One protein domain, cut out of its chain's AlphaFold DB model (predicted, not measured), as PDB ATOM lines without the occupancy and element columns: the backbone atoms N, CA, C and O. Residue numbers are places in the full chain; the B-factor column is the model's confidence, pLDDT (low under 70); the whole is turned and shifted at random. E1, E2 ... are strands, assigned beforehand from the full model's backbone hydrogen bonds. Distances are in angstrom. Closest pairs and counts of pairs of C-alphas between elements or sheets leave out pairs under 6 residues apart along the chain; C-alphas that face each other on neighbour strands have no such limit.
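This is residues 15 to 71 of the 73 residues of the protein "Heat shock protein 60 family co-chaperone GroES" of Methanosarcina sp. WH1 (UniProt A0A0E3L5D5). With little regular structure, this is a small sheet of three strands, E1, E2 and E5, with the E3 and E4 hairpin as an arm whose tip, residues 52 to 57, sticks out, and a long loop, residues 21 to 39. The 57 printed residues have five named strands, E1 to E5 in chain order, all strand by class, holding 22 residues. The antiparallel sheet runs E1, E2, E5. It is compact, with radius of gyration 11.5 A and spans 31 by 24 by 21 A.

Start at edge strand E1, residues 18 to 20, in a hairpin with E2, residues 40 to 43, antiparallel at 138 degrees; N 19 and O 41, 2.8 A apart, are within hydrogen-bond range. Next, E3, residues 49 to 53, and E4, residues 56 to 60, form an antiparallel hairpin at 148 degrees, with N 51 to O 58 2.8 A; both are apart from the sheet's strands. Edge strand E5, residues 66 to 70, is antiparallel to E2 at 154 degrees, with N 70 to O 40 2.7 A.

Find C-alpha 18 at (266.326, 152.308, 305.163), where E1 begins. E3 spans 12.5 A, E4 12.7 A, and E5 10.9 A to C-alpha 70 at (261.681, 150.833, 298.027).

The C-alphas farthest apart, Glu 15 and Gly 30, are 32.5 A apart. The E1 to E2 link is long; the printed part has no cut. Residues 15 to 16, 27 to 33, 44 to 48 and 71 have pLDDT under 70.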
ATOM      1  N   GLU A  15     266.877 148.271 313.659       56.88
ATOM      2  CA  GLU A  15     267.416 149.483 313.055       56.88
ATOM      3  C   GLU A  15     266.863 149.485 311.641       56.88
ATOM      4  O   GLU A  15     267.117 148.556 310.870       56.88
ATOM      5  N   LYS A  16     265.942 150.407 311.368       56.47
ATOM      6  CA  LYS A  16     265.333 150.537 310.058       56.47
ATOM      7  C   LYS A  16     266.487 150.948 309.166       56.47
ATOM      8  O   LYS A  16     266.854 152.115 309.131       56.47
ATOM      9  N   LYS A  17     267.128 149.965 308.537       71.88
ATOM     10  CA  LYS A  17     268.269 150.160 307.644       71.88
ATOM     11  C   LYS A  17     267.764 150.632 306.281       71.88
ATOM     12  O   LYS A  17     268.043 150.032 305.249       71.88
ATOM     13  N   GLU A  18     266.902 151.635 306.314       78.25
ATOM     14  CA  GLU A  18     266.326 152.308 305.163       78.25
ATOM     15  C   GLU A  18     266.958 153.699 305.072       78.25
ATOM     16  O   GLU A  18     267.245 154.327 306.092       78.25
ATOM     17  N   GLY A  19     267.228 154.161 303.858       81.31
ATOM     18  CA  GLY A  19     267.873 155.443 303.622       81.31
ATOM     19  C   GLY A  19     267.534 156.004 302.252       81.31
ATOM     20  O   GLY A  19     267.146 155.279 301.336       81.31
ATOM     21  N   ILE A  20     267.685 157.318 302.110       81.81
ATOM     22  CA  ILE A  20     267.500 158.017 300.838       81.81
ATOM     23  C   ILE A  20     268.864 158.178 300.178       81.81
ATOM     24  O   ILE A  20     269.819 158.665 300.787       81.81
ATOM     25  N   VAL A  21     268.950 157.813 298.905       84.12
ATOM     26  CA  VAL A  21     270.172 157.964 298.120       84.12
ATOM     27  C   VAL A  21     270.421 159.447 297.828       84.12
ATOM     28  O   VAL A  21     269.740 160.062 297.006       84.12
ATOM     29  N   LEU A  22     271.423 160.042 298.478       81.44
ATOM     30  CA  LEU A  22     271.817 161.441 298.247       81.44
ATOM     31  C   LEU A  22     272.745 161.600 297.034       81.44
ATOM     32  O   LEU A  22     272.687 162.614 296.328       81.44
ATOM     33  N   ALA A  23     273.573 160.590 296.774       78.50
ATOM     34  CA  ALA A  23     274.485 160.520 295.642       78.50
ATOM     35  C   ALA A  23     274.744 159.053 295.274       78.50
ATOM     36  O   ALA A  23     274.769 158.187 296.146       78.50
ATOM     37  N   VAL A  24     274.951 158.786 293.984       77.12
ATOM     38  CA  VAL A  24     275.376 157.475 293.478       77.12
ATOM     39  C   VAL A  24     276.733 157.616 292.811       77.12
ATOM     40  O   VAL A  24     276.960 158.559 292.052       77.12
ATOM     41  N   GLY A  25     277.640 156.692 293.118       74.06
ATOM     42  CA  GLY A  25     278.885 156.548 292.374       74.06
ATOM     43  C   GLY A  25     278.663 155.870 291.020       74.06
ATOM     44  O   GLY A  25     277.542 155.577 290.610       74.06
ATOM     45  N   THR A  26     279.760 155.570 290.339       71.56
ATOM     46  CA  THR A  26     279.790 154.711 289.144       71.56
ATOM     47  C   THR A  26     280.496 153.409 289.493       71.56
ATOM     48  O   THR A  26     281.439 153.427 290.285       71.56
ATOM     49  N   PHE A  27     280.078 152.283 288.906       66.81
ATOM     50  CA  PHE A  27     280.829 151.035 289.068       66.81
ATOM     51  C   PHE A  27     282.245 151.195 288.499       66.81
ATOM     52  O   PHE A  27     282.429 151.881 287.493       66.81
ATOM     53  N   GLU A  28     283.226 150.494 289.075       64.88
ATOM     54  CA  GLU A  28     284.599 150.434 288.537       64.88
ATOM     55  C   GLU A  28     284.635 149.959 287.070       64.88
ATOM     56  O   GLU A  28     285.519 150.332 286.307       64.88
ATOM     57  N   ASP A  29     283.624 149.187 286.657       65.69
ATOM     58  CA  ASP A  29     283.435 148.666 285.296       65.69
ATOM     59  C   ASP A  29     282.789 149.692 284.332       65.69
ATOM     60  O   ASP A  29     282.473 149.366 283.189       65.69
ATOM     61  N   GLY A  30     282.515 150.920 284.791       66.12
ATOM     62  CA  GLY A  30     281.845 151.971 284.016       66.12
ATOM     63  C   GLY A  30     280.340 151.760 283.812       66.12
ATOM     64  O   GLY A  30     279.711 152.509 283.068       66.12
ATOM     65  N   LYS A  31     279.745 150.746 284.455       64.88
ATOM     66  CA  LYS A  31     278.299 150.497 284.408       64.88
ATOM     67  C   LYS A  31     277.554 151.455 285.333       64.88
ATOM     68  O   LYS A  31     277.966 151.701 286.467       64.88
ATOM     69  N   GLU A  32     276.439 151.975 284.840       64.31
ATOM     70  CA  GLU A  32     275.522 152.779 285.639       64.31
ATOM     71  C   GLU A  32     274.860 151.895 286.701       64.31
ATOM     72  O   GLU A  32     274.400 150.785 286.415       64.31
ATOM     73  N   LEU A  33     274.835 152.379 287.943       69.88
ATOM     74  CA  LEU A  33     274.072 151.743 289.008       69.88
ATOM     75  C   LEU A  33     272.574 151.907 288.709       69.88
ATOM     76  O   LEU A  33     272.156 152.991 288.297       69.88
ATOM     77  N   PRO A  34     271.732 150.891 288.965       70.56
ATOM     78  CA  PRO A  34     270.278 151.006 288.848       70.56
ATOM     79  C   PRO A  34     269.669 151.792 290.028       70.56
ATOM     80  O   PRO A  34     268.583 151.471 290.497       70.56
ATOM     81  N   LEU A  35     270.389 152.793 290.535       74.25
ATOM     82  CA  LEU A  35     269.993 153.658 291.635       74.25
ATOM     83  C   LEU A  35     270.072 155.100 291.170       74.25
ATOM     84  O   LEU A  35     271.021 155.495 290.485       74.25
ATOM     85  N   LYS A  36     269.093 155.896 291.573       72.62
ATOM     86  CA  LYS A  36     269.071 157.327 291.307       72.62
ATOM     87  C   LYS A  36     269.128 158.101 292.607       72.62
ATOM     88  O   LYS A  36     268.719 157.643 293.669       72.62
ATOM     89  N   LYS A  37     269.620 159.334 292.503       81.00
ATOM     90  CA  LYS A  37     269.490 160.305 293.584       81.00
ATOM     91  C   LYS A  37     268.003 160.491 293.907       81.00
ATOM     92  O   LYS A  37     267.228 160.835 293.017       81.00
ATOM     93  N   GLY A  38     267.645 160.294 295.169       81.19
ATOM     94  CA  GLY A  38     266.276 160.365 295.670       81.19
ATOM     95  C   GLY A  38     265.560 159.019 295.780       81.19
ATOM     96  O   GLY A  38     264.472 158.997 296.345       81.19
ATOM     97  N   ASP A  39     266.146 157.916 295.303       83.19
ATOM     98  CA  ASP A  39     265.572 156.590 295.546       83.19
ATOM     99  C   ASP A  39     265.671 156.221 297.028       83.19
ATOM    100  O   ASP A  39     266.670 156.508 297.698       83.19
ATOM    101  N   HIS A  40     264.633 155.556 297.528       84.12
ATOM    102  CA  HIS A  40     264.634 154.988 298.865       84.12
ATOM    103  C   HIS A  40     265.188 153.567 298.789       84.12
ATOM    104  O   HIS A  40     264.739 152.756 297.982       84.12
ATOM    105  N   VAL A  41     266.194 153.254 299.594       83.19
ATOM    106  CA  VAL A  41     266.868 151.954 299.579       83.19
ATOM    107  C   VAL A  41     266.884 151.353 300.968       83.19
ATOM    108  O   VAL A  41     267.037 152.050 301.965       83.19
ATOM    109  N   ILE A  42     266.749 150.037 301.026       82.38
ATOM    110  CA  ILE A  42     266.987 149.239 302.219       82.38
ATOM    111  C   ILE A  42     268.349 148.581 302.050       82.38
ATOM    112  O   ILE A  42     268.573 147.835 301.093       82.38
ATOM    113  N   TYR A  43     269.249 148.829 302.990       79.38
ATOM    114  CA  TYR A  43     270.567 148.215 303.042       79.38
ATOM    115  C   TYR A  43     270.683 147.262 304.229       79.38
ATOM    116  O   TYR A  43     270.098 147.458 305.283       79.38
ATOM    117  N   GLY A  44     271.407 146.164 304.062       69.12
ATOM    118  CA  GLY A  44     271.530 145.119 305.082       69.12
ATOM    119  C   GLY A  44     272.724 145.301 306.014       69.12
ATOM    120  O   GLY A  44     272.845 144.567 307.002       69.12
ATOM    121  N   GLY A  45     273.594 146.267 305.715       61.31
ATOM    122  CA  GLY A  45     274.930 146.395 306.289       61.31
ATOM    123  C   GLY A  45     274.928 146.571 307.805       61.31
ATOM    124  O   GLY A  45     274.241 147.427 308.355       61.31
ATOM    125  N   TYR A  46     275.670 145.720 308.511       55.97
ATOM    126  CA  TYR A  46     276.122 145.994 309.886       55.97
ATOM    127  C   TYR A  46     277.324 146.956 309.906       55.97
ATOM    128  O   TYR A  46     277.664 147.484 310.956       55.97
ATOM    129  N   GLN A  47     277.977 147.139 308.755       55.53
ATOM    130  CA  GLN A  47     279.134 148.003 308.543       55.53
ATOM    131  C   GLN A  47     278.734 149.006 307.470       55.53
ATOM    132  O   GLN A  47     278.887 148.750 306.282       55.53
ATOM    133  N   ALA A  48     278.094 150.081 307.901       66.12
ATOM    134  CA  ALA A  48     277.936 151.253 307.070       66.12
ATOM    135  C   ALA A  48     278.946 152.280 307.585       66.12
ATOM    136  O   ALA A  48     279.048 152.472 308.799       66.12
ATOM    137  N   ASP A  49     279.735 152.873 306.696       78.19
ATOM    138  CA  ASP A  49     280.738 153.856 307.094       78.19
ATOM    139  C   ASP A  49     280.048 155.210 307.270       78.19
ATOM    140  O   ASP A  49     279.606 155.833 306.305       78.19
ATOM    141  N   GLU A  50     279.924 155.670 308.513       79.06
ATOM    142  CA  GLU A  50     279.441 157.017 308.807       79.06
ATOM    143  C   GLU A  50     280.556 158.029 308.519       79.06
ATOM    144  O   GLU A  50     281.635 157.981 309.116       79.06
ATOM    145  N   ILE A  51     280.302 158.956 307.599       83.50
ATOM    146  CA  ILE A  51     281.217 160.033 307.236       83.50
ATOM    147  C   ILE A  51     280.546 161.374 307.548       83.50
ATOM    148  O   ILE A  51     279.420 161.631 307.134       83.50
ATOM    149  N   GLU A  52     281.221 162.233 308.308       83.38
ATOM    150  CA  GLU A  52     280.747 163.590 308.605       83.38
ATOM    151  C   GLU A  52     281.428 164.587 307.666       83.38
ATOM    152  O   GLU A  52     282.657 164.677 307.625       83.38
ATOM    153  N   ILE A  53     280.628 165.319 306.891       84.75
ATOM    154  CA  ILE A  53     281.085 166.341 305.942       84.75
ATOM    155  C   ILE A  53     280.236 167.589 306.188       84.75
ATOM    156  O   ILE A  53     279.017 167.489 306.203       84.75
ATOM    157  N   ASP A  54     280.867 168.749 306.389       83.69
ATOM    158  CA  ASP A  54     280.168 170.034 306.579       83.69
ATOM    159  C   ASP A  54     279.081 170.014 307.685       83.69
ATOM    160  O   ASP A  54     278.024 170.620 307.543       83.69
ATOM    161  N   ASP A  55     279.356 169.335 308.811       85.00
ATOM    162  CA  ASP A  55     278.420 169.146 309.945       85.00
ATOM    163  C   ASP A  55     277.201 168.245 309.623       85.00
ATOM    164  O   ASP A  55     276.289 168.088 310.437       85.00
ATOM    165  N   GLU A  56     277.190 167.602 308.454       81.56
ATOM    166  CA  GLU A  56     276.175 166.634 308.043       81.56
ATOM    167  C   GLU A  56     276.721 165.201 308.105       81.56
ATOM    168  O   GLU A  56     277.818 164.893 307.630       81.56
ATOM    169  N   LYS A  57     275.925 164.297 308.686       80.06
ATOM    170  CA  LYS A  57     276.221 162.863 308.746       80.06
ATOM    171  C   LYS A  57     275.731 162.169 307.489       80.06
ATOM    172  O   LYS A  57     274.533 162.128 307.215       80.06
ATOM    173  N   TYR A  58     276.662 161.562 306.776       82.88
ATOM    174  CA  TYR A  58     276.412 160.724 305.621       82.88
ATOM    175  C   TYR A  58     276.758 159.283 305.963       82.88
ATOM    176  O   TYR A  58     277.660 159.012 306.747       82.88
ATOM    177  N   ILE A  59     276.043 158.348 305.355       80.38
ATOM    178  CA  ILE A  59     276.310 156.925 305.509       80.38
ATOM    179  C   ILE A  59     276.730 156.407 304.145       80.38
ATOM    180  O   ILE A  59     275.963 156.473 303.182       80.38
ATOM    181  N   PHE A  60     277.959 155.916 304.059       81.38
ATOM    182  CA  PHE A  60     278.440 155.221 302.884       81.38
ATOM    183  C   PHE A  60     278.067 153.746 302.993       81.38
ATOM    184  O   PHE A  60     278.369 153.066 303.975       81.38
ATOM    185  N   VAL A  61     277.378 153.265 301.965       79.31
ATOM    186  CA  VAL A  61     276.961 151.875 301.838       79.31
ATOM    187  C   VAL A  61     277.387 151.400 300.463       79.31
ATOM    188  O   VAL A  61     277.096 152.048 299.455       79.31
ATOM    189  N   ASP A  62     278.072 150.264 300.421       78.00
ATOM    190  CA  ASP A  62     278.440 149.643 299.160       78.00
ATOM    191  C   ASP A  62     277.192 149.094 298.457       78.00
ATOM    192  O   ASP A  62     276.278 148.561 299.090       78.00
ATOM    193  N   PHE A  63     277.144 149.177 297.127       74.50
ATOM    194  CA  PHE A  63     275.988 148.693 296.368       74.50
ATOM    195  C   PHE A  63     275.704 147.204 296.615       74.50
ATOM    196  O   PHE A  63     274.556 146.772 296.545       74.50
ATOM    197  N   LYS A  64     276.739 146.417 296.931       75.88
ATOM    198  CA  LYS A  64     276.604 144.986 297.246       75.88
ATOM    199  C   LYS A  64     275.790 144.714 298.512       75.88
ATOM    200  O   LYS A  64     275.215 143.633 298.622       75.88
ATOM    201  N   ASP A  65     275.740 145.670 299.436       78.19
ATOM    202  CA  ASP A  65     275.009 145.571 300.702       78.19
ATOM    203  C   ASP A  65     273.580 146.127 300.613       78.19
ATOM    204  O   ASP A  65     272.810 146.034 301.579       78.19
ATOM    205  N   ILE A  66     273.190 146.684 299.462       79.81
ATOM    206  CA  ILE A  66     271.822 147.136 299.217       79.81
ATOM    207  C   ILE A  66     270.940 145.913 298.949       79.81
ATOM    208  O   ILE A  66     271.147 145.160 298.000       79.81
ATOM    209  N   LEU A  67     269.942 145.718 299.813       79.00
ATOM    210  CA  LEU A  67     269.027 144.579 299.762       79.00
ATOM    211  C   LEU A  67     267.874 144.820 298.787       79.00
ATOM    212  O   LEU A  67     267.473 143.900 298.075       79.00
ATOM    213  N   ALA A  68     267.313 146.031 298.783       77.69
ATOM    214  CA  ALA A  68     266.184 146.387 297.931       77.69
ATOM    215  C   ALA A  68     266.060 147.903 297.751       77.69
ATOM    216  O   ALA A  68     266.402 148.668 298.647       77.69
ATOM    217  N   THR A  69     265.488 148.329 296.627       79.38
ATOM    218  CA  THR A  69     264.987 149.697 296.441       79.38
ATOM    219  C   THR A  69     263.498 149.711 296.781       79.38
ATOM    220  O   THR A  69     262.734 148.905 296.247       79.38
ATOM    221  N   VAL A  70     263.084 150.596 297.682       77.38
ATOM    222  CA  VAL A  70     261.681 150.833 298.027       77.38
ATOM    223  C   VAL A  70     261.158 151.899 297.081       77.38
ATOM    224  O   VAL A  70     261.477 153.077 297.205       77.38
ATOM    225  N   VAL A  71     260.365 151.471 296.108       69.00
ATOM    226  CA  VAL A  71     259.592 152.380 295.268       69.00
ATOM    227  C   VAL A  71     258.232 152.507 295.943       69.00
ATOM    228  O   VAL A  71     257.428 151.579 295.876       69.00
TER     229      VAL A  71